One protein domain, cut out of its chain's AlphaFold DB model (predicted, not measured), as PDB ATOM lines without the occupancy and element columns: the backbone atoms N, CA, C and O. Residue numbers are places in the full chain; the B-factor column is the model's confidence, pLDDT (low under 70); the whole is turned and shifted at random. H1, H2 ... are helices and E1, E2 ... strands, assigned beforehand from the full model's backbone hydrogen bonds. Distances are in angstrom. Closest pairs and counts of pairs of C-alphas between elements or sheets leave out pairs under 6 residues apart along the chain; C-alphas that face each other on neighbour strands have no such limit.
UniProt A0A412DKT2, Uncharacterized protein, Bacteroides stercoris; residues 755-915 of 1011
ATOM      1  N   VAL A 755     244.761 176.882 196.694       98.06
ATOM      2  CA  VAL A 755     244.306 178.076 197.404       98.06
ATOM      3  C   VAL A 755     245.100 178.150 198.700       98.06
ATOM      4  O   VAL A 755     245.071 177.198 199.475       98.06
ATOM      5  N   ASP A 756     245.891 179.207 198.876       96.12
ATOM      6  CA  ASP A 756     246.861 179.349 199.976       96.12
ATOM      7  C   ASP A 756     247.765 178.115 200.142       96.12
ATOM      8  O   ASP A 756     247.975 177.591 201.234       96.12
ATOM      9  N   ASP A 757     248.270 177.613 199.010       94.69
ATOM     10  CA  ASP A 757     249.091 176.398 198.894       94.69
ATOM     11  C   ASP A 757     248.381 175.080 199.290       94.69
ATOM     12  O   ASP A 757     249.003 174.014 199.289       94.69
ATOM     13  N   ILE A 758     247.065 175.104 199.535       96.25
ATOM     14  CA  ILE A 758     246.238 173.924 199.831       96.25
ATOM     15  C   ILE A 758     245.570 173.396 198.558       96.25
ATOM     16  O   ILE A 758     244.971 174.141 197.785       96.25
ATOM     17  N   GLY A 759     245.667 172.084 198.342       93.44
ATOM     18  CA  GLY A 759     245.011 171.356 197.257       93.44
ATOM     19  C   GLY A 759     245.705 170.037 196.946       93.44
ATOM     20  O   GLY A 759     246.860 169.812 197.315       93.44
ATOM     21  N   THR A 760     244.976 169.153 196.282       89.12
ATOM     22  CA  THR A 760     245.458 167.850 195.813       89.12
ATOM     23  C   THR A 760     245.333 167.771 194.305       89.12
ATOM     24  O   THR A 760     244.538 168.502 193.719       89.12
ATOM     25  N   ASP A 761     246.088 166.869 193.689       86.06
ATOM     26  CA  ASP A 761     245.976 166.598 192.263       86.06
ATOM     27  C   ASP A 761     245.746 165.113 192.024       86.06
ATOM     28  O   ASP A 761     246.258 164.262 192.760       86.06
ATOM     29  N   VAL A 762     245.046 164.816 190.937       87.12
ATOM     30  CA  VAL A 762     244.941 163.464 190.390       87.12
ATOM     31  C   VAL A 762     245.787 163.337 189.120       87.12
ATOM     32  O   VAL A 762     246.175 164.324 188.498       87.12
ATOM     33  N   SER A 763     246.089 162.104 188.718       81.56
ATOM     34  CA  SER A 763     246.882 161.809 187.518       81.56
ATOM     35  C   SER A 763     246.058 161.105 186.440       81.56
ATOM     36  O   SER A 763     245.090 160.410 186.742       81.56
ATOM     37  N   GLY A 764     246.499 161.194 185.184       80.25
ATOM     38  CA  GLY A 764     245.866 160.487 184.068       80.25
ATOM     39  C   GLY A 764     244.521 161.101 183.678       80.25
ATOM     40  O   GLY A 764     244.402 162.324 183.618       80.25
ATOM     41  N   ASN A 765     243.521 160.258 183.409       81.44
ATOM     42  CA  ASN A 765     242.217 160.676 182.874       81.44
ATOM     43  C   ASN A 765     241.127 160.928 183.933       81.44
ATOM     44  O   ASN A 765     239.972 161.118 183.569       81.44
ATOM     45  N   ALA A 766     241.449 160.849 185.227       88.81
ATOM     46  CA  ALA A 766     240.460 161.045 186.286       88.81
ATOM     47  C   ALA A 766     240.061 162.525 186.410       88.81
ATOM     48  O   ALA A 766     240.911 163.406 186.278       88.81
ATOM     49  N   GLU A 767     238.792 162.812 186.685       89.69
ATOM     50  CA  GLU A 767     238.367 164.167 187.053       89.69
ATOM     51  C   GLU A 767     239.018 164.597 188.375       89.69
ATOM     52  O   GLU A 767     239.367 163.758 189.207       89.69
ATOM     53  N   GLU A 768     239.236 165.901 188.552       92.06
ATOM     54  CA  GLU A 768     239.813 166.431 189.788       92.06
ATOM     55  C   GLU A 768     238.849 166.268 190.965       92.06
ATOM     56  O   GLU A 768     237.669 166.591 190.874       92.06
ATOM     57  N   GLU A 769     239.380 165.829 192.105       91.00
ATOM     58  CA  GLU A 769     238.604 165.767 193.342       91.00
ATOM     59  C   GLU A 769     238.387 167.168 193.931       91.00
ATOM     60  O   GLU A 769     239.287 168.025 193.910       91.00
ATOM     61  N   GLU A 770     237.208 167.375 194.519       93.44
ATOM     62  CA  GLU A 770     236.897 168.577 195.287       93.44
ATOM     63  C   GLU A 770     237.807 168.682 196.517       93.44
ATOM     64  O   GLU A 770     237.981 167.730 197.279       93.44
ATOM     65  N   THR A 771     238.391 169.860 196.734       95.75
ATOM     66  CA  THR A 771     239.242 170.118 197.902       95.75
ATOM     67  C   THR A 771     238.464 170.911 198.956       95.75
ATOM     68  O   THR A 771     238.126 172.069 198.701       95.75
ATOM     69  N   PRO A 772     238.188 170.359 200.151       93.50
ATOM     70  CA  PRO A 772     237.569 171.128 201.223       93.50
ATOM     71  C   PRO A 772     238.562 172.143 201.806       93.50
ATOM     72  O   PRO A 772     239.718 171.815 202.080       93.50
ATOM     73  N   LEU A 773     238.089 173.364 202.035       94.50
ATOM     74  CA  LEU A 773     238.811 174.449 202.688       94.50
ATOM     75  C   LEU A 773     238.008 174.956 203.887       94.50
ATOM     76  O   LEU A 773     236.773 174.934 203.904       94.50
ATOM     77  N   THR A 774     238.723 175.452 204.890       91.88
ATOM     78  CA  THR A 774     238.123 176.059 206.077       91.88
ATOM     79  C   THR A 774     238.787 177.401 206.335       91.88
ATOM     80  O   THR A 774     239.996 177.456 206.547       91.88
ATOM     81  N   TRP A 775     237.995 178.472 206.321       91.94
ATOM     82  CA  TRP A 775     238.449 179.844 206.552       91.94
ATOM     83  C   TRP A 775     237.770 180.453 207.768       91.94
ATOM     84  O   TRP A 775     236.650 180.102 208.124       91.94
ATOM     85  N   THR A 776     238.424 181.406 208.409       90.00
ATOM     86  CA  THR A 776     237.801 182.200 209.474       90.00
ATOM     87  C   THR A 776     236.827 183.233 208.895       90.00
ATOM     88  O   THR A 776     236.727 183.382 207.683       90.00
ATOM     89  N   TYR A 777     236.089 183.939 209.753       87.25
ATOM     90  CA  TYR A 777     235.113 184.955 209.331       87.25
ATOM     91  C   TYR A 777     235.703 186.363 209.131       87.25
ATOM     92  O   TYR A 777     234.959 187.317 208.921       87.25
ATOM     93  N   GLU A 778     237.013 186.553 209.282       86.06
ATOM     94  CA  GLU A 778     237.586 187.890 209.128       86.06
ATOM     95  C   GLU A 778     237.435 188.345 207.658       86.06
ATOM     96  O   GLU A 778     237.724 187.574 206.739       86.06
ATOM     97  N   PRO A 779     236.937 189.566 207.396       85.56
ATOM     98  CA  PRO A 779     236.916 190.111 206.044       85.56
ATOM     99  C   PRO A 779     238.327 190.532 205.625       85.56
ATOM    100  O   PRO A 779     239.218 190.662 206.469       85.56
ATOM    101  N   GLU A 780     238.512 190.813 204.334       89.56
ATOM    102  CA  GLU A 780     239.769 191.326 203.779       89.56
ATOM    103  C   GLU A 780     240.971 190.391 204.020       89.56
ATOM    104  O   GLU A 780     242.123 190.823 203.994       89.56
ATOM    105  N   GLN A 781     240.718 189.100 204.261       92.69
ATOM    106  CA  GLN A 781     241.776 188.106 204.389       92.69
ATOM    107  C   GLN A 781     242.408 187.879 203.031       92.69
ATOM    108  O   GLN A 781     241.691 187.581 202.079       92.69
ATOM    109  N   GLU A 782     243.731 188.009 202.953       96.25
ATOM    110  CA  GLU A 782     244.487 187.655 201.757       96.25
ATOM    111  C   GLU A 782     244.242 186.187 201.408       96.25
ATOM    112  O   GLU A 782     244.392 185.309 202.256       96.25
ATOM    113  N   VAL A 783     243.879 185.944 200.152       97.31
ATOM    114  CA  VAL A 783     243.681 184.613 199.585       97.31
ATOM    115  C   VAL A 783     244.457 184.550 198.285       97.31
ATOM    116  O   VAL A 783     244.229 185.349 197.377       97.31
ATOM    117  N   ASP A 784     245.354 183.585 198.159       98.12
ATOM    118  CA  ASP A 784     246.134 183.401 196.948       98.12
ATOM    119  C   ASP A 784     245.686 182.152 196.194       98.12
ATOM    120  O   ASP A 784     245.887 181.020 196.641       98.12
ATOM    121  N   ILE A 785     245.143 182.348 194.993       98.56
ATOM    122  CA  ILE A 785     244.825 181.243 194.085       98.56
ATOM    123  C   ILE A 785     246.005 181.062 193.142       98.56
ATOM    124  O   ILE A 785     246.375 181.973 192.405       98.56
ATOM    125  N   SER A 786     246.613 179.883 193.142       98.06
ATOM    126  CA  SER A 786     247.752 179.577 192.280       98.06
ATOM    127  C   SER A 786     247.479 178.371 191.400       98.06
ATOM    128  O   SER A 786     246.826 177.424 191.823       98.06
ATOM    129  N   PHE A 787     247.979 178.400 190.172       98.00
ATOM    130  CA  PHE A 787     247.825 177.320 189.201       98.00
ATOM    131  C   PHE A 787     248.952 177.348 188.174       98.00
ATOM    132  O   PHE A 787     249.635 178.355 187.997       98.00
ATOM    133  N   ASP A 788     249.132 176.234 187.486       97.44
ATOM    134  CA  ASP A 788     250.087 176.042 186.416       97.44
ATOM    135  C   ASP A 788     249.414 176.296 185.066       97.44
ATOM    136  O   ASP A 788     248.328 175.793 184.775       97.44
ATOM    137  N   VAL A 789     250.106 177.051 184.216       97.44
ATOM    138  CA  VAL A 789     249.853 177.078 182.773       97.44
ATOM    139  C   VAL A 789     251.082 176.475 182.123       97.44
ATOM    140  O   VAL A 789     252.071 177.164 181.872       97.44
ATOM    141  N   THR A 790     251.057 175.156 181.955       95.94
ATOM    142  CA  THR A 790     252.273 174.383 181.711       95.94
ATOM    143  C   THR A 790     252.042 173.200 180.779       95.94
ATOM    144  O   THR A 790     250.904 172.800 180.529       95.94
ATOM    145  N   SER A 791     253.137 172.669 180.235       95.19
ATOM    146  CA  SER A 791     253.129 171.434 179.457       95.19
ATOM    147  C   SER A 791     253.097 170.193 180.354       95.19
ATOM    148  O   SER A 791     253.406 170.268 181.540       95.19
ATOM    149  N   PHE A 792     252.747 169.039 179.788       93.81
ATOM    150  CA  PHE A 792     252.851 167.740 180.454       93.81
ATOM    151  C   PHE A 792     253.403 166.668 179.509       93.81
ATOM    152  O   PHE A 792     253.351 166.805 178.284       93.81
ATOM    153  N   THR A 793     253.894 165.569 180.084       93.44
ATOM    154  CA  THR A 793     254.372 164.421 179.312       93.44
ATOM    155  C   THR A 793     253.189 163.592 178.820       93.44
ATOM    156  O   THR A 793     252.488 162.950 179.603       93.44
ATOM    157  N   GLY A 794     252.967 163.596 177.508       91.69
ATOM    158  CA  GLY A 794     251.956 162.785 176.844       91.69
ATOM    159  C   GLY A 794     252.211 161.282 176.987       91.69
ATOM    160  O   GLY A 794     253.315 160.834 177.302       91.69
ATOM    161  N   SER A 795     251.188 160.475 176.697       88.94
ATOM    162  CA  SER A 795     251.262 159.005 176.757       88.94
ATOM    163  C   SER A 795     252.296 158.398 175.799       88.94
ATOM    164  O   SER A 795     252.750 157.277 176.018       88.94
ATOM    165  N   ASP A 796     252.708 159.140 174.769       89.75
ATOM    166  CA  ASP A 796     253.778 158.779 173.836       89.75
ATOM    167  C   ASP A 796     255.165 159.314 174.248       89.75
ATOM    168  O   ASP A 796     256.123 159.215 173.478       89.75
ATOM    169  N   GLY A 797     255.289 159.877 175.455       90.62
ATOM    170  CA  GLY A 797     256.536 160.404 176.015       90.62
ATOM    171  C   GLY A 797     256.964 161.765 175.461       90.62
ATOM    172  O   GLY A 797     258.091 162.191 175.722       90.62
ATOM    173  N   LYS A 798     256.107 162.443 174.685       91.75
ATOM    174  CA  LYS A 798     256.376 163.784 174.148       91.75
ATOM    175  C   LYS A 798     255.821 164.876 175.055       91.75
ATOM    176  O   LYS A 798     254.836 164.663 175.752       91.75
ATOM    177  N   SER A 799     256.439 166.052 175.004       94.31
ATOM    178  CA  SER A 799     255.931 167.251 175.675       94.31
ATOM    179  C   SER A 799     254.684 167.771 174.956       94.31
ATOM    180  O   SER A 799     254.668 167.862 173.725       94.31
ATOM    181  N   VAL A 800     253.647 168.097 175.723       94.56
ATOM    182  CA  VAL A 800     252.352 168.591 175.240       94.56
ATOM    183  C   VAL A 800     252.050 169.901 175.952       94.56
ATOM    184  O   VAL A 800     251.841 169.899 177.159       94.56
ATOM    185  N   ASP A 801     252.020 171.020 175.228       94.50
ATOM    186  CA  ASP A 801     251.842 172.359 175.805       94.50
ATOM    187  C   ASP A 801     250.498 173.016 175.412       94.50
ATOM    188  O   ASP A 801     249.953 172.692 174.350       94.50
ATOM    189  N   PRO A 802     249.969 173.961 176.214       96.25
ATOM    190  CA  PRO A 802     248.703 174.649 175.940       96.25
ATOM    191  C   PRO A 802     248.829 175.919 175.070       96.25
ATOM    192  O   PRO A 802     247.822 176.575 174.828       96.25
ATOM    193  N   PHE A 803     250.025 176.296 174.604       95.06
ATOM    194  CA  PHE A 803     250.295 177.592 173.957       95.06
ATOM    195  C   PHE A 803     250.033 177.581 172.440       95.06
ATOM    196  O   PHE A 803     249.892 176.527 171.825       95.06
ATOM    197  N   GLY A 804     250.007 178.752 171.803       91.62
ATOM    198  CA  GLY A 804     249.832 178.918 170.353       91.62
ATOM    199  C   GLY A 804     248.739 179.920 169.980       91.62
ATOM    200  O   GLY A 804     248.900 180.672 169.024       91.62
ATOM    201  N   GLU A 805     247.677 179.994 170.781       94.00
ATOM    202  CA  GLU A 805     246.647 181.035 170.720       94.00
ATOM    203  C   GLU A 805     246.402 181.591 172.132       94.00
ATOM    204  O   GLU A 805     246.641 180.905 173.126       94.00
ATOM    205  N   GLU A 806     245.959 182.846 172.224       97.06
ATOM    206  CA  GLU A 806     245.535 183.451 173.491       97.06
ATOM    207  C   GLU A 806     244.244 182.773 173.972       97.06
ATOM    208  O   GLU A 806     243.336 182.511 173.175       97.06
ATOM    209  N   PHE A 807     244.138 182.500 175.272       97.81
ATOM    210  CA  PHE A 807     242.925 181.929 175.859       97.81
ATOM    211  C   PHE A 807     242.663 182.449 177.271       97.81
ATOM    212  O   PHE A 807     243.522 183.047 177.914       97.81
ATOM    213  N   GLU A 808     241.447 182.224 177.759       98.25
ATOM    214  CA  GLU A 808     241.004 182.670 179.078       98.25
ATOM    215  C   GLU A 808     240.900 181.490 180.048       98.25
ATOM    216  O   GLU A 808     240.462 180.395 179.679       98.25
ATOM    217  N   ILE A 809     241.280 181.746 181.295       98.69
ATOM    218  CA  ILE A 809     241.008 180.914 182.465       98.69
ATOM    219  C   ILE A 809     239.980 181.662 183.312       98.69
ATOM    220  O   ILE A 809     240.145 182.855 183.583       98.69
ATOM    221  N   TYR A 810     238.925 180.964 183.712       98.69
ATOM    222  CA  TYR A 810     237.866 181.480 184.566       98.69
ATOM    223  C   TYR A 810     238.090 181.025 186.006       98.69
ATOM    224  O   TYR A 810     238.418 179.866 186.263       98.69
ATOM    225  N   ILE A 811     237.916 181.959 186.936       98.62
ATOM    226  CA  ILE A 811     237.934 181.722 188.375       98.62
ATOM    227  C   ILE A 811     236.571 182.159 188.904       98.62
ATOM    228  O   ILE A 811     236.319 183.353 189.055       98.62
ATOM    229  N   ASP A 812     235.681 181.205 189.144       98.31
ATOM    230  CA  ASP A 812     234.385 181.446 189.773       98.31
ATOM    231  C   ASP A 812     234.564 181.385 191.289       98.31
ATOM    232  O   ASP A 812     234.748 180.310 191.849       98.31
ATOM    233  N   ALA A 813     234.565 182.541 191.949       96.44
ATOM    234  CA  ALA A 813     234.801 182.678 193.383       96.44
ATOM    235  C   ALA A 813     233.972 183.849 193.945       96.44
ATOM    236  O   ALA A 813     234.508 184.923 194.231       96.44
ATOM    237  N   PRO A 814     232.648 183.682 194.121       91.50
ATOM    238  CA  PRO A 814     231.744 184.786 194.442       91.50
ATOM    239  C   PRO A 814     231.995 185.438 195.802       91.50
ATOM    240  O   PRO A 814     231.486 186.528 196.042       91.50
ATOM    241  N   MET A 815     232.757 184.802 196.689       91.00
ATOM    242  CA  MET A 815     233.161 185.329 197.996       91.00
ATOM    243  C   MET A 815     234.426 186.201 197.966       91.00
ATOM    244  O   MET A 815     234.788 186.777 198.994       91.00
ATOM    245  N   LEU A 816     235.128 186.261 196.835       95.31
ATOM    246  CA  LEU A 816     236.405 186.955 196.711       95.31
ATOM    247  C   LEU A 816     236.265 188.257 195.925       95.31
ATOM    248  O   LEU A 816     235.306 188.465 195.183       95.31
ATOM    249  N   GLU A 817     237.267 189.113 196.069       95.75
ATOM    250  CA  GLU A 817     237.559 190.211 195.155       95.75
ATOM    251  C   GLU A 817     239.067 190.298 194.893       95.75
ATOM    252  O   GLU A 817     239.876 189.802 195.680       95.75
ATOM    253  N   ILE A 818     239.457 190.884 193.758       97.69
ATOM    254  CA  ILE A 818     240.872 191.021 193.384       97.69
ATOM    255  C   ILE A 818     241.557 191.985 194.353       97.69
ATOM    256  O   ILE A 818     241.106 193.119 194.530       97.69
ATOM    257  N   ASP A 819     242.699 191.578 194.909       97.25
ATOM    258  CA  ASP A 819     243.547 192.490 195.669       97.25
ATOM    259  C   ASP A 819     244.441 193.303 194.716       97.25
ATOM    260  O   ASP A 819     245.571 192.940 194.372       97.25
ATOM    261  N   ASP A 820     243.900 194.444 194.285       95.38
ATOM    262  CA  ASP A 820     244.559 195.401 193.394       95.38
ATOM    263  C   ASP A 820     245.936 195.872 193.906       95.38
ATOM    264  O   ASP A 820     246.795 196.248 193.098       95.38
ATOM    265  N   ALA A 821     246.159 195.894 195.227       95.69
ATOM    266  CA  ALA A 821     247.412 196.367 195.807       95.69
ATOM    267  C   ALA A 821     248.548 195.356 195.595       95.69
ATOM    268  O   ALA A 821     249.694 195.762 195.374       95.69
ATOM    269  N   ARG A 822     248.214 194.061 195.585       96.81
ATOM    270  CA  ARG A 822     249.165 192.943 195.491       96.81
ATOM    271  C   ARG A 822     249.433 192.474 194.060       96.81
ATOM    272  O   ARG A 822     250.399 191.754 193.834       96.81
ATOM    273  N   LEU A 823     248.663 192.922 193.059       96.38
ATOM    274  CA  LEU A 823     248.846 192.512 191.651       96.38
ATOM    275  C   LEU A 823     250.304 192.611 191.172       96.38
ATOM    276  O   LEU A 823     250.847 191.663 190.607       96.38
ATOM    277  N   LYS A 824     250.972 193.739 191.448       94.62
ATOM    278  CA  LYS A 824     252.364 193.963 191.020       94.62
ATOM    279  C   LYS A 824     253.369 193.047 191.715       94.62
ATOM    280  O   LYS A 824     254.427 192.801 191.144       94.62
ATOM    281  N   GLU A 825     253.066 192.574 192.922       94.62
ATOM    282  CA  GLU A 825     253.927 191.652 193.674       94.62
ATOM    283  C   GLU A 825     254.010 190.284 192.989       94.62
ATOM    284  O   GLU A 825     255.033 189.609 193.078       94.62
ATOM    285  N   PHE A 826     252.970 189.926 192.232       94.69
ATOM    286  CA  PHE A 826     252.875 188.680 191.476       94.69
ATOM    287  C   PHE A 826     253.004 188.878 189.960       94.69
ATOM    288  O   PHE A 826     252.582 188.028 189.183       94.69
ATOM    289  N   ASN A 827     253.625 189.984 189.531       95.81
ATOM    290  CA  ASN A 827     253.858 190.334 188.125       95.81
ATOM    291  C   ASN A 827     252.582 190.549 187.288       95.81
ATOM    292  O   ASN A 827     252.652 190.479 186.067       95.81
ATOM    293  N   LEU A 828     251.435 190.843 187.906       97.06
ATOM    294  CA  LEU A 828     250.145 191.014 187.227       97.06
ATOM    295  C   LEU A 828     249.739 192.486 187.074       97.06
ATOM    296  O   LEU A 828     250.208 193.379 187.788       97.06
ATOM    297  N   ASP A 829     248.800 192.727 186.161       94.56
ATOM    298  CA  ASP A 829     248.088 193.993 186.014       94.56
ATOM    299  C   ASP A 829     246.576 193.776 185.808       94.56
ATOM    300  O   ASP A 829     246.098 192.646 185.699       94.56
ATOM    301  N   LYS A 830     245.820 194.883 185.745       93.62
ATOM    302  CA  LYS A 830     244.352 194.879 185.607       93.62
ATOM    303  C   LYS A 830     243.843 194.369 184.254       93.62
ATOM    304  O   LYS A 830     242.641 194.180 184.098       93.62
ATOM    305  N   ASN A 831     244.715 194.217 183.260       93.19
ATOM    306  CA  ASN A 831     244.349 193.598 181.991       93.19
ATOM    307  C   ASN A 831     244.542 192.082 182.064       93.19
ATOM    308  O   ASN A 831     243.736 191.354 181.489       93.19
ATOM    309  N   LYS A 832     245.582 191.628 182.781       96.81
ATOM    310  CA  LYS A 832     245.923 190.212 182.937       96.81
ATOM    311  C   LYS A 832     244.940 189.460 183.832       96.81
ATOM    312  O   LYS A 832     244.564 188.347 183.484       96.81
ATOM    313  N   LEU A 833     244.523 190.071 184.946       98.25
ATOM    314  CA  LEU A 833     243.502 189.555 185.862       98.25
ATOM    315  C   LEU A 833     242.416 190.613 186.084       98.25
ATOM    316  O   LEU A 833     242.708 191.723 186.529       98.25
ATOM    317  N   LYS A 834     241.160 190.270 185.787       97.19
ATOM    318  CA  LYS A 834     240.012 191.190 185.886       97.19
ATOM    319  C   LYS A 834     238.723 190.463 186.265       97.19
ATOM    320  O   LYS A 834     238.611 189.265 186.047       97.19
ATOM    321  N   ALA A 835     237.736 191.189 186.783       97.06
ATOM    322  CA  ALA A 835     236.383 190.659 186.965       97.06
ATOM    323  C   ALA A 835     235.661 190.493 185.614       97.06
ATOM    324  O   ALA A 835     235.853 191.304 184.701       97.06
ATOM    325  N   ASP A 836     234.827 189.461 185.492       96.50
ATOM    326  CA  ASP A 836     233.934 189.280 184.347       96.50
ATOM    327  C   ASP A 836     232.774 190.289 184.437       96.50
ATOM    328  O   ASP A 836     232.047 190.312 185.433       96.50
ATOM    329  N   PRO A 837     232.556 191.136 183.416       93.19
ATOM    330  CA  PRO A 837     231.463 192.105 183.432       93.19
ATOM    331  C   PRO A 837     230.060 191.479 183.341       93.19
ATOM    332  O   PRO A 837     229.084 192.176 183.604       93.19
ATOM    333  N   ASN A 838     229.936 190.210 182.937       94.00
ATOM    334  CA  ASN A 838     228.646 189.546 182.708       94.00
ATOM    335  C   ASN A 838     228.262 188.558 183.814       94.00
ATOM    336  O   ASN A 838     227.150 188.030 183.800       94.00
ATOM    337  N   THR A 839     229.173 188.237 184.729       93.00
ATOM    338  CA  THR A 839     228.951 187.224 185.767       93.00
ATOM    339  C   THR A 839     229.601 187.688 187.061       93.00
ATOM    340  O   THR A 839     230.823 187.706 187.187       93.00
ATOM    341  N   GLU A 840     228.775 188.098 188.024       90.44
ATOM    342  CA  GLU A 840     229.258 188.523 189.337       90.44
ATOM    343  C   GLU A 840     230.000 187.375 190.032       90.44
ATOM    344  O   GLU A 840     229.539 186.234 190.033       90.44
ATOM    345  N   GLY A 841     231.156 187.678 190.625       92.12
ATOM    346  CA  GLY A 841     231.969 186.675 191.312       92.12
ATOM    347  C   GLY A 841     232.855 185.824 190.402       92.12
ATOM    348  O   GLY A 841     233.595 184.990 190.916       92.12
ATOM    349  N   ARG A 842     232.816 186.037 189.081       98.00
ATOM    350  CA  ARG A 842     233.749 185.428 188.130       98.00
ATOM    351  C   ARG A 842     234.900 186.374 187.814       98.00
ATOM    352  O   ARG A 842     234.701 187.565 187.573       98.00
ATOM    353  N   PHE A 843     236.102 185.822 187.729       98.50
ATOM    354  CA  PHE A 843     237.314 186.515 187.307       98.50
ATOM    355  C   PHE A 843     237.935 185.826 186.094       98.50
ATOM    356  O   PHE A 843     237.791 184.621 185.900       98.50
ATOM    357  N   ILE A 844     238.625 186.608 185.272       98.62
ATOM    358  CA  ILE A 844     239.236 186.184 184.017       98.62
ATOM    359  C   ILE A 844     240.738 186.432 184.112       98.62
ATOM    360  O   ILE A 844     241.164 187.577 184.295       98.62
ATOM    361  N   TYR A 845     241.520 185.366 183.943       98.69
ATOM    362  CA  TYR A 845     242.953 185.428 183.677       98.69
ATOM    363  C   TYR A 845     243.209 185.143 182.193       98.69
ATOM    364  O   TYR A 845     242.861 184.071 181.697       98.69
ATOM    365  N   THR A 846     243.809 186.087 181.471       98.31
ATOM    366  CA  THR A 846     244.125 185.914 180.042       98.31
ATOM    367  C   THR A 846     245.534 185.350 179.882       98.31
ATOM    368  O   THR A 846     246.483 185.945 180.375       98.31
ATOM    369  N   VAL A 847     245.700 184.228 179.188       98.38
ATOM    370  CA  VAL A 847     246.985 183.556 178.931       98.38
ATOM    371  C   VAL A 847     247.559 184.005 177.588       98.38
ATOM    372  O   VAL A 847     246.846 183.957 176.590       98.38
ATOM    373  N   GLU A 848     248.842 184.386 177.529       97.88
ATOM    374  CA  GLU A 848     249.474 184.765 176.253       97.88
ATOM    375  C   GLU A 848     249.593 183.572 175.293       97.88
ATOM    376  O   GLU A 848     249.917 182.451 175.693       97.88
ATOM    377  N   ALA A 849     249.467 183.840 173.992       95.88
ATOM    378  CA  ALA A 849     249.708 182.837 172.955       95.88
ATOM    379  C   ALA A 849     251.154 182.303 172.965       95.88
ATOM    380  O   ALA A 849     251.386 181.136 172.651       95.88
ATOM    381  N   ASN A 850     252.137 183.149 173.302       95.81
ATOM    382  CA  ASN A 850     253.549 182.780 173.352       95.81
ATOM    383  C   ASN A 850     253.975 182.389 174.777       95.81
ATOM    384  O   ASN A 850     253.869 183.185 175.710       95.81
ATOM    385  N   ARG A 851     254.548 181.188 174.918       94.56
ATOM    386  CA  ARG A 851     255.020 180.632 176.197       94.56
ATOM    387  C   ARG A 851     256.011 181.538 176.937       94.56
ATOM    388  O   ARG A 851     255.909 181.687 178.149       94.56
ATOM    389  N   GLU A 852     256.964 182.151 176.236       95.00
ATOM    390  CA  GLU A 852     257.998 182.987 176.868       95.00
ATOM    391  C   GLU A 852     257.460 184.349 177.318       95.00
ATOM    392  O   GLU A 852     257.915 184.891 178.327       95.00
ATOM    393  N   ASP A 853     256.485 184.904 176.597       96.69
ATOM    394  CA  ASP A 853     255.784 186.107 177.045       96.69
ATOM    395  C   ASP A 853     254.906 185.797 178.269       96.69
ATOM    396  O   ASP A 853     254.953 186.542 179.250       96.69
ATOM    397  N   GLU A 854     254.206 184.653 178.277       97.44
ATOM    398  CA  GLU A 854     253.392 184.207 179.416       97.44
ATOM    399  C   GLU A 854     254.227 183.990 180.687       97.44
ATOM    400  O   GLU A 854     253.783 184.300 181.798       97.44
ATOM    401  N   ARG A 855     255.460 183.487 180.559       96.44
ATOM    402  CA  ARG A 855     256.358 183.241 181.702       96.44
ATOM    403  C   ARG A 855     256.696 184.491 182.508       96.44
ATOM    404  O   ARG A 855     257.002 184.378 183.693       96.44
ATOM    405  N   ARG A 856     256.592 185.685 181.916       96.00
ATOM    406  CA  ARG A 856     256.843 186.956 182.622       96.00
ATOM    407  C   ARG A 856     255.838 187.232 183.744       96.00
ATOM    408  O   ARG A 856     256.153 188.004 184.640       96.00
ATOM    409  N   TYR A 857     254.676 186.580 183.705       96.75
ATOM    410  CA  TYR A 857     253.604 186.689 184.701       96.75
ATOM    411  C   TYR A 857     253.647 185.573 185.761       96.75
ATOM    412  O   TYR A 857     252.728 185.437 186.562       96.75
ATOM    413  N   GLY A 858     254.675 184.717 185.744       95.06
ATOM    414  CA  GLY A 858     254.832 183.642 186.722       95.06
ATOM    415  C   GLY A 858     255.651 184.023 187.948       95.06
ATOM    416  O   GLY A 858     256.373 185.020 187.958       95.06
ATOM    417  N   VAL A 859     255.563 183.179 188.977       93.88
ATOM    418  CA  VAL A 859     256.257 183.352 190.268       93.88
ATOM    419  C   VAL A 859     257.192 182.191 190.624       93.88
ATOM    420  O   VAL A 859     257.908 182.260 191.618       93.88
ATOM    421  N   GLY A 860     257.200 181.119 189.830       92.88
ATOM    422  CA  GLY A 860     258.015 179.936 190.093       92.88
ATOM    423  C   GLY A 860     257.897 178.873 189.006       92.88
ATOM    424  O   GLY A 860     257.286 179.096 187.958       92.88
ATOM    425  N   GLU A 861     258.507 177.719 189.257       94.62
ATOM    426  CA  GLU A 861     258.353 176.534 188.412       94.62
ATOM    427  C   GLU A 861     256.955 175.923 188.557       94.62
ATOM    428  O   GLU A 861     256.363 175.991 189.635       94.62
ATOM    429  N   ALA A 862     256.468 175.295 187.484       94.75
ATOM    430  CA  ALA A 862     255.272 174.459 187.531       94.75
ATOM    431  C   ALA A 862     255.369 173.406 188.649       94.75
ATOM    432  O   ALA A 862     256.429 172.808 188.875       94.75
ATOM    433  N   LEU A 863     254.251 173.181 189.340       93.75
ATOM    434  CA  LEU A 863     254.141 172.185 190.398       93.75
ATOM    435  C   LEU A 863     254.140 170.771 189.809       93.75
ATOM    436  O   LEU A 863     254.825 169.888 190.330       93.75
ATOM    437  N   GLN A 864     253.415 170.571 188.704       89.00
ATOM    438  CA  GLN A 864     253.483 169.345 187.911       89.00
ATOM    439  C   GLN A 864     254.419 169.534 186.724       89.00
ATOM    440  O   GLN A 864     254.101 170.224 185.758       89.00
ATOM    441  N   LYS A 865     255.598 168.919 186.816       89.06
ATOM    442  CA  LYS A 865     256.630 169.043 185.791       89.06
ATOM    443  C   LYS A 865     256.407 168.082 184.634       89.06
ATOM    444  O   LYS A 865     255.929 166.962 184.802       89.06
ATOM    445  N   ASP A 866     256.803 168.548 183.462       92.75
ATOM    446  CA  ASP A 866     256.883 167.775 182.239       92.75
ATOM    447  C   ASP A 866     258.300 167.227 182.094       92.75
ATOM    448  O   ASP A 866     259.244 167.953 181.777       92.75
ATOM    449  N   ASP A 867     258.443 165.928 182.325       88.81
ATOM    450  CA  ASP A 867     259.732 165.243 182.270       88.81
ATOM    451  C   ASP A 867     260.115 164.811 180.839       88.81
ATOM    452  O   ASP A 867     261.145 164.158 180.630       88.81
ATOM    453  N   ALA A 868     259.307 165.157 179.830       92.44
ATOM    454  CA  ALA A 868     259.560 164.785 178.448       92.44
ATOM    455  C   ALA A 868     260.813 165.469 177.886       92.44
ATOM    456  O   ALA A 868     261.102 166.649 178.114       92.44
ATOM    457  N   ALA A 869     261.536 164.736 177.039       83.38
ATOM    458  CA  ALA A 869     262.643 165.306 176.286       83.38
ATOM    459  C   ALA A 869     262.125 166.426 175.364       83.38
ATOM    460  O   ALA A 869     261.339 166.176 174.453       83.38
ATOM    461  N   GLY A 870     262.581 167.660 175.599       79.44
ATOM    462  CA  GLY A 870     262.166 168.845 174.840       79.44
ATOM    463  C   GLY A 870     261.226 169.802 175.580       79.44
ATOM    464  O   GLY A 870     261.015 170.899 175.076       79.44
ATOM    465  N   ALA A 871     260.740 169.455 176.780       86.44
ATOM    466  CA  ALA A 871     259.894 170.344 177.589       86.44
ATOM    467  C   ALA A 871     260.595 171.660 177.989       86.44
ATOM    468  O   ALA A 871     259.958 172.709 178.089       86.44
ATOM    469  N   GLY A 872     261.924 171.615 178.156       86.44
ATOM    470  CA  GLY A 872     262.738 172.765 178.553       86.44
ATOM    471  C   GLY A 872     262.578 173.128 180.033       86.44
ATOM    472  O   GLY A 872     262.125 172.319 180.835       86.44
ATOM    473  N   SER A 873     262.994 174.340 180.411       90.06
ATOM    474  CA  SER A 873     262.685 174.884 181.744       90.06
ATOM    475  C   SER A 873     261.200 175.232 181.817       90.06
ATOM    476  O   SER A 873     260.684 175.775 180.848       90.06
ATOM    477  N   GLN A 874     260.544 174.980 182.951       94.00
ATOM    478  CA  GLN A 874     259.161 175.400 183.233       94.00
ATOM    479  C   GLN A 874     259.112 176.543 184.266       94.00
ATOM    480  O   GLN A 874     258.102 176.766 184.935       94.00
ATOM    481  N   GLU A 875     260.221 177.261 184.440       95.75
ATOM    482  CA  GLU A 875     260.291 178.445 185.297       95.75
ATOM    483  C   GLU A 875     259.392 179.569 184.753       95.75
ATOM    484  O   GLU A 875     259.419 179.886 183.564       95.75
ATOM    485  N   GLY A 876     258.576 180.166 185.625       95.75
ATOM    486  CA  GLY A 876     257.586 181.185 185.262       95.75
ATOM    487  C   GLY A 876     256.219 180.622 184.846       95.75
ATOM    488  O   GLY A 876     255.341 181.382 184.433       95.75
ATOM    489  N   GLU A 877     255.994 179.311 184.951       97.31
ATOM    490  CA  GLU A 877     254.729 178.674 184.546       97.31
ATOM    491  C   GLU A 877     253.715 178.548 185.687       97.31
ATOM    492  O   GLU A 877     252.517 178.449 185.420       97.31
ATOM    493  N   ARG A 878     254.163 178.673 186.946       97.50
ATOM    494  CA  ARG A 878     253.278 178.830 188.107       97.50
ATOM    495  C   ARG A 878     252.773 180.262 188.205       97.50
ATOM    496  O   ARG A 878     253.574 181.193 188.339       97.50
ATOM    497  N   LYS A 879     251.456 180.435 188.192       97.81
ATOM    498  CA  LYS A 879     250.757 181.708 188.401       97.81
ATOM    499  C   LYS A 879     250.267 181.796 189.834       97.81
ATOM    500  O   LYS A 879     249.947 180.779 190.447       97.81
ATOM    501  N   LYS A 880     250.220 183.015 190.362       98.00
ATOM    502  CA  LYS A 880     249.695 183.304 191.694       98.00
ATOM    503  C   LYS A 880     248.850 184.566 191.612       98.00
ATOM    504  O   LYS A 880     249.359 185.633 191.293       98.00
ATOM    505  N   LEU A 881     247.551 184.400 191.804       98.50
ATOM    506  CA  LEU A 881     246.547 185.439 191.671       98.50
ATOM    507  C   LEU A 881     246.160 185.934 193.070       98.50
ATOM    508  O   LEU A 881     245.679 185.125 193.868       98.50
ATOM    509  N   PRO A 882     246.369 187.226 193.375       98.00
ATOM    510  CA  PRO A 882     246.043 187.773 194.679       98.00
ATOM    511  C   PRO A 882     244.569 188.164 194.762       98.00
ATOM    512  O   PRO A 882     244.080 189.023 194.021       98.00
ATOM    513  N   PHE A 883     243.879 187.566 195.717       98.06
ATOM    514  CA  PHE A 883     242.522 187.905 196.102       98.06
ATOM    515  C   PHE A 883     242.474 188.283 197.578       98.06
ATOM    516  O   PHE A 883     243.443 188.123 198.328       98.06
ATOM    517  N   LYS A 884     241.310 188.770 197.990       96.31
ATOM    518  CA  LYS A 884     240.924 188.878 199.389       96.31
ATOM    519  C   LYS A 884     239.450 188.549 199.580       96.31
ATOM    520  O   LYS A 884     238.663 188.635 198.633       96.31
ATOM    521  N   THR A 885     239.071 188.149 200.790       93.31
ATOM    522  CA  THR A 885     237.660 187.920 201.125       93.31
ATOM    523  C   THR A 885     236.886 189.239 201.066       93.31
ATOM    524  O   THR A 885     237.264 190.217 201.708       93.31
ATOM    525  N   LYS A 886     235.790 189.275 200.294       86.81
ATOM    526  CA  LYS A 886     234.985 190.499 200.096       86.81
ATOM    527  C   LYS A 886     234.089 190.836 201.291       86.81
ATOM    528  O   LYS A 886     233.591 191.949 201.427       86.81
ATOM    529  N   SER A 887     233.798 189.834 202.116       83.12
ATOM    530  CA  SER A 887     232.924 189.936 203.279       83.12
ATOM    531  C   SER A 887     233.307 188.892 204.325       83.12
ATOM    532  O   SER A 887     234.065 187.960 204.053       83.12
ATOM    533  N   ALA A 888     232.769 189.053 205.532       81.88
ATOM    534  CA  ALA A 888     233.059 188.176 206.659       81.88
ATOM    535  C   ALA A 888     232.603 186.721 206.443       81.88
ATOM    536  O   ALA A 888     233.213 185.792 206.959       81.88
ATOM    537  N   VAL A 889     231.519 186.492 205.691       84.31
ATOM    538  CA  VAL A 889     231.045 185.134 205.381       84.31
ATOM    539  C   VAL A 889     231.533 184.741 203.997       84.31
ATOM    540  O   VAL A 889     230.939 185.102 202.984       84.31
ATOM    541  N   SER A 890     232.627 183.991 203.978       84.25
ATOM    542  CA  SER A 890     233.362 183.618 202.772       84.25
ATOM    543  C   SER A 890     233.082 182.192 202.280       84.25
ATOM    544  O   SER A 890     233.770 181.700 201.393       84.25
ATOM    545  N   ALA A 891     232.105 181.493 202.860       84.81
ATOM    546  CA  ALA A 891     231.751 180.141 202.441       84.81
ATOM    547  C   ALA A 891     231.170 180.092 201.013       84.81
ATOM    548  O   ALA A 891     230.338 180.918 200.626       84.81
ATOM    549  N   GLY A 892     231.565 179.072 200.254       87.06
ATOM    550  CA  GLY A 892     231.124 178.815 198.883       87.06
ATOM    551  C   GLY A 892     232.174 178.060 198.072       87.06
ATOM    552  O   GLY A 892     233.222 177.690 198.596       87.06
ATOM    553  N   ASP A 893     231.907 177.859 196.786       93.88
ATOM    554  CA  ASP A 893     232.815 177.134 195.897       93.88
ATOM    555  C   ASP A 893     233.752 178.106 195.155       93.88
ATOM    556  O   ASP A 893     233.328 179.177 194.717       93.88
ATOM    557  N   ILE A 894     235.024 177.720 195.024       97.81
ATOM    558  CA  ILE A 894     236.004 178.334 194.121       97.81
ATOM    559  C   ILE A 894     236.258 177.340 192.996       97.81
ATOM    560  O   ILE A 894     236.763 176.248 193.258       97.81
ATOM    561  N   VAL A 895     235.946 177.712 191.760       98.38
ATOM    562  CA  VAL A 895     236.112 176.844 190.589       98.38
ATOM    563  C   VAL A 895     237.094 177.475 189.611       98.38
ATOM    564  O   VAL A 895     236.915 178.617 189.193       98.38
ATOM    565  N   VAL A 896     238.134 176.730 189.239       98.56
ATOM    566  CA  VAL A 896     239.118 177.128 188.223       98.56
ATOM    567  C   VAL A 896     238.889 176.297 186.964       98.56
ATOM    568  O   VAL A 896     239.012 175.070 186.995       98.56
ATOM    569  N   SER A 897     238.566 176.957 185.853       98.25
ATOM    570  CA  SER A 897     238.248 176.325 184.567       98.25
ATOM    571  C   SER A 897     238.861 177.096 183.390       98.25
ATOM    572  O   SER A 897     239.338 178.218 183.542       98.25
ATOM    573  N   SER A 898     238.897 176.502 182.195       97.88
ATOM    574  CA  SER A 898     239.383 177.166 180.977       97.88
ATOM    575  C   SER A 898     238.248 177.474 180.003       97.88
ATOM    576  O   SER A 898     237.198 176.827 180.004       97.88
ATOM    577  N   ASN A 899     238.485 178.411 179.081       96.75
ATOM    578  CA  ASN A 899     237.677 178.521 177.874       96.75
ATOM    579  C   ASN A 899     237.878 177.271 176.999       96.75
ATOM    580  O   ASN A 899     238.753 177.217 176.131       96.75
ATOM    581  N   ASN A 900     237.028 176.269 177.227       94.31
ATOM    582  CA  ASN A 900     237.106 174.943 176.616       94.31
ATOM    583  C   ASN A 900     236.961 174.928 175.084       94.31
ATOM    584  O   ASN A 900     237.243 173.907 174.458       94.31
ATOM    585  N   ARG A 901     236.551 176.043 174.461       93.81
ATOM    586  CA  ARG A 901     236.552 176.196 172.999       93.81
ATOM    587  C   ARG A 901     237.953 176.437 172.442       93.81
ATOM    588  O   ARG A 901     238.193 176.111 171.282       93.81
ATOM    589  N   GLN A 902     238.847 176.999 173.256       96.25
ATOM    590  CA  GLN A 902     240.227 177.314 172.888       96.25
ATOM    591  C   GLN A 902     241.202 176.259 173.403       96.25
ATOM    592  O   GLN A 902     241.979 175.727 172.616       96.25
ATOM    593  N   VAL A 903     241.137 175.921 174.694       97.75
ATOM    594  CA  VAL A 903     242.021 174.939 175.340       97.75
ATOM    595  C   VAL A 903     241.261 174.221 176.450       97.75
ATOM    596  O   VAL A 903     240.546 174.863 177.219       97.75
ATOM    597  N   VAL A 904     241.404 172.900 176.559       97.25
ATOM    598  CA  VAL A 904     240.678 172.095 177.555       97.25
ATOM    599  C   VAL A 904     241.574 171.749 178.741       97.25
ATOM    600  O   VAL A 904     242.529 170.985 178.601       97.25
ATOM    601  N   PHE A 905     241.215 172.260 179.915       96.94
ATOM    602  CA  PHE A 905     241.752 171.834 181.203       96.94
ATOM    603  C   PHE A 905     240.703 171.025 181.973       96.94
ATOM    604  O   PHE A 905     239.502 171.218 181.773       96.94
ATOM    605  N   PHE A 906     241.147 170.144 182.867       96.12
ATOM    606  CA  PHE A 906     240.279 169.642 183.929       96.12
ATOM    607  C   PHE A 906     239.914 170.794 184.870       96.12
ATOM    608  O   PHE A 906     240.785 171.550 185.305       96.12
ATOM    609  N   GLU A 907     238.625 170.915 185.168       96.44
ATOM    610  CA  GLU A 907     238.122 171.855 186.166       96.44
ATOM    611  C   GLU A 907     238.609 171.457 187.563       96.44
ATOM    612  O   GLU A 907     238.713 170.268 187.856       96.44
ATOM    613  N   LYS A 908     238.916 172.435 188.422       97.00
ATOM    614  CA  LYS A 908     239.275 172.202 189.827       97.00
ATOM    615  C   LYS A 908     238.369 173.001 190.753       97.00
ATOM    616  O   LYS A 908     238.309 174.223 190.628       97.00
ATOM    617  N   THR A 909     237.766 172.319 191.725       97.88
ATOM    618  CA  THR A 909     236.839 172.918 192.694       97.88
ATOM    619  C   THR A 909     237.390 172.860 194.115       97.88
ATOM    620  O   THR A 909     237.864 171.817 194.579       97.88
ATOM    621  N   PHE A 910     237.284 173.978 194.830       97.81
ATOM    622  CA  PHE A 910     237.535 174.075 196.261       97.81
ATOM    623  C   PHE A 910     236.245 174.454 196.983       97.81
ATOM    624  O   PHE A 910     235.644 175.476 196.661       97.81
ATOM    625  N   LYS A 911     235.835 173.661 197.974       93.62
ATOM    626  CA  LYS A 911     234.653 173.946 198.797       93.62
ATOM    627  C   LYS A 911     235.065 174.672 200.065       93.62
ATOM    628  O   LYS A 911     235.589 174.050 200.988       93.62
ATOM    629  N   VAL A 912     234.834 175.976 200.125       92.31
ATOM    630  CA  VAL A 912     235.145 176.803 201.294       92.31
ATOM    631  C   VAL A 912     234.000 176.751 202.296       92.31
ATOM    632  O   VAL A 912     232.848 177.056 201.985       92.31
ATOM    633  N   THR A 913     234.339 176.443 203.541       88.75
ATOM    634  CA  THR A 913     233.458 176.563 204.706       88.75
ATOM    635  C   THR A 913     234.037 177.571 205.691       88.75
ATOM    636  O   THR A 913     235.257 177.733 205.769       88.75
ATOM    637  N   ASN A 914     233.184 178.249 206.461       88.06
ATOM    638  CA  ASN A 914     233.670 179.078 207.559       88.06
ATOM    639  C   ASN A 914     233.832 178.252 208.842       88.06
ATOM    640  O   ASN A 914     232.923 177.526 209.246       88.06
ATOM    641  N   GLU A 915     234.978 178.392 209.510       87.81
ATOM    642  CA  GLU A 915     235.215 177.843 210.842       87.81
ATOM    643  C   GLU A 915     234.275 178.509 211.845       87.81
ATOM    644  O   GLU A 915     234.267 179.731 211.988       87.81
TER     645      GLU A 915
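This is residues 755 to 915 of the 1011 residues of an uncharacterized protein of Bacteroides stercoris (UniProt A0A412DKT2). Two strongly twisted sheets make a sandwich, only partly face to face: a larger sheet of six strands, E1 E9 E8 E3 E6 E5, and a smaller one of three, E2 E7 E4, with their strands running nearly along each other. The short helices H1 and H2 sit near E7 of the smaller sheet, and the long loops of residues 789 to 806 and 858 to 874 reach out beyond one end of the strands. The printed part has 161 residues, with two named helices and nine named strands in the order E1 E2 E3 E4 H1 E5 E6 H2 E7 E8 E9; the larger sheet is mixed, the smaller one all antiparallel. The class is mostly strand, though under half of the residues, 66 of the 161, are in named elements. The whole is compact, with a radius of gyration of the C-alphas of 15.8 A, and only just elongated, spanning 48 by 32 by 28 A.

Start at C-alpha 755 and pass residues 755 to 770, which hold no named element. Find C-alpha 771 at (239.242, 170.118, 197.902), where E1 begins; it runs to residue 775, 13.0 A away. E2 is residues 782 to 788, 20.0 A long. After a long stretch come E3, residues 807 to 812, 16.3 A, and E4, residues 816 to 818. H1 is residues 823 to 826, and E5 is residues 833 to 835. E6, residues 842 to 847, measures 16.2 A, and H2, residues 851 to 857, measures 10.5 A. Look next for C-alpha 875 at (260.291, 178.445, 185.297): there E7, the longest strand, begins and runs 29.2 A to residue 885. E8, residues 892 to 898, and E9, residues 908 to 914, are 19.8 A each; E9 ends at C-alpha 914, (233.670, 179.078, 207.559).

Begin with the larger sheet at its edge strand E1, which is parallel to E9 at 31 degrees, with N 773 and O 911 at 2.8 A. E9 and E8 form an antiparallel hairpin, with N 894 and O 910 at 2.8 A. E8 and E3 are antiparallel at 172 degrees, with N 812 and O 895 at 2.9 A. E3 and E6 are antiparallel, with N 809 and O 845 at 2.8 A. E6 and the edge strand E5 form the second hairpin, with N 844 and O 834 at 2.8 A. Across this sheet the strands' lines turn by 76 degrees. In the smaller sheet, E7 is the inner strand. E2 is antiparallel to it at 151 degrees, with N 785 and O 881 at 3.0 A, and so is E4 at 121 degrees, with N 817 and O 884 at 3.0 A. In the sandwich, two sheets face to face, the facing parts are 8.6 A centre to centre and the best planes 42 degrees apart. H2 is on the smaller sheet; its closest C-alphas to E7 are those of Arg 855 and Gly 876, 4.3 A. H1 only grazes that sheet, with Phe 826 and Lys 880 at 6.2 A between C-alphas. In H2, 1 of 3 O i to N i+4 pairs and 3 of 4 O i to N i+3 pairs are within hydrogen-bond range; H1 is too short for an O i to N i+4 pair.

The two C-alphas farthest apart, those of Asp 796 and Ala 888, are 48.7 A from each other. The printed part has no cut. The long links are E2 to E3, with 18 residues, and H2 to E7, with 17. In the first of these, residues 792 to 793 pair antiparallel with residues 799 to 800. The mean pLDDT of the printed part is 93.8, and no printed residue is under 70 in this model.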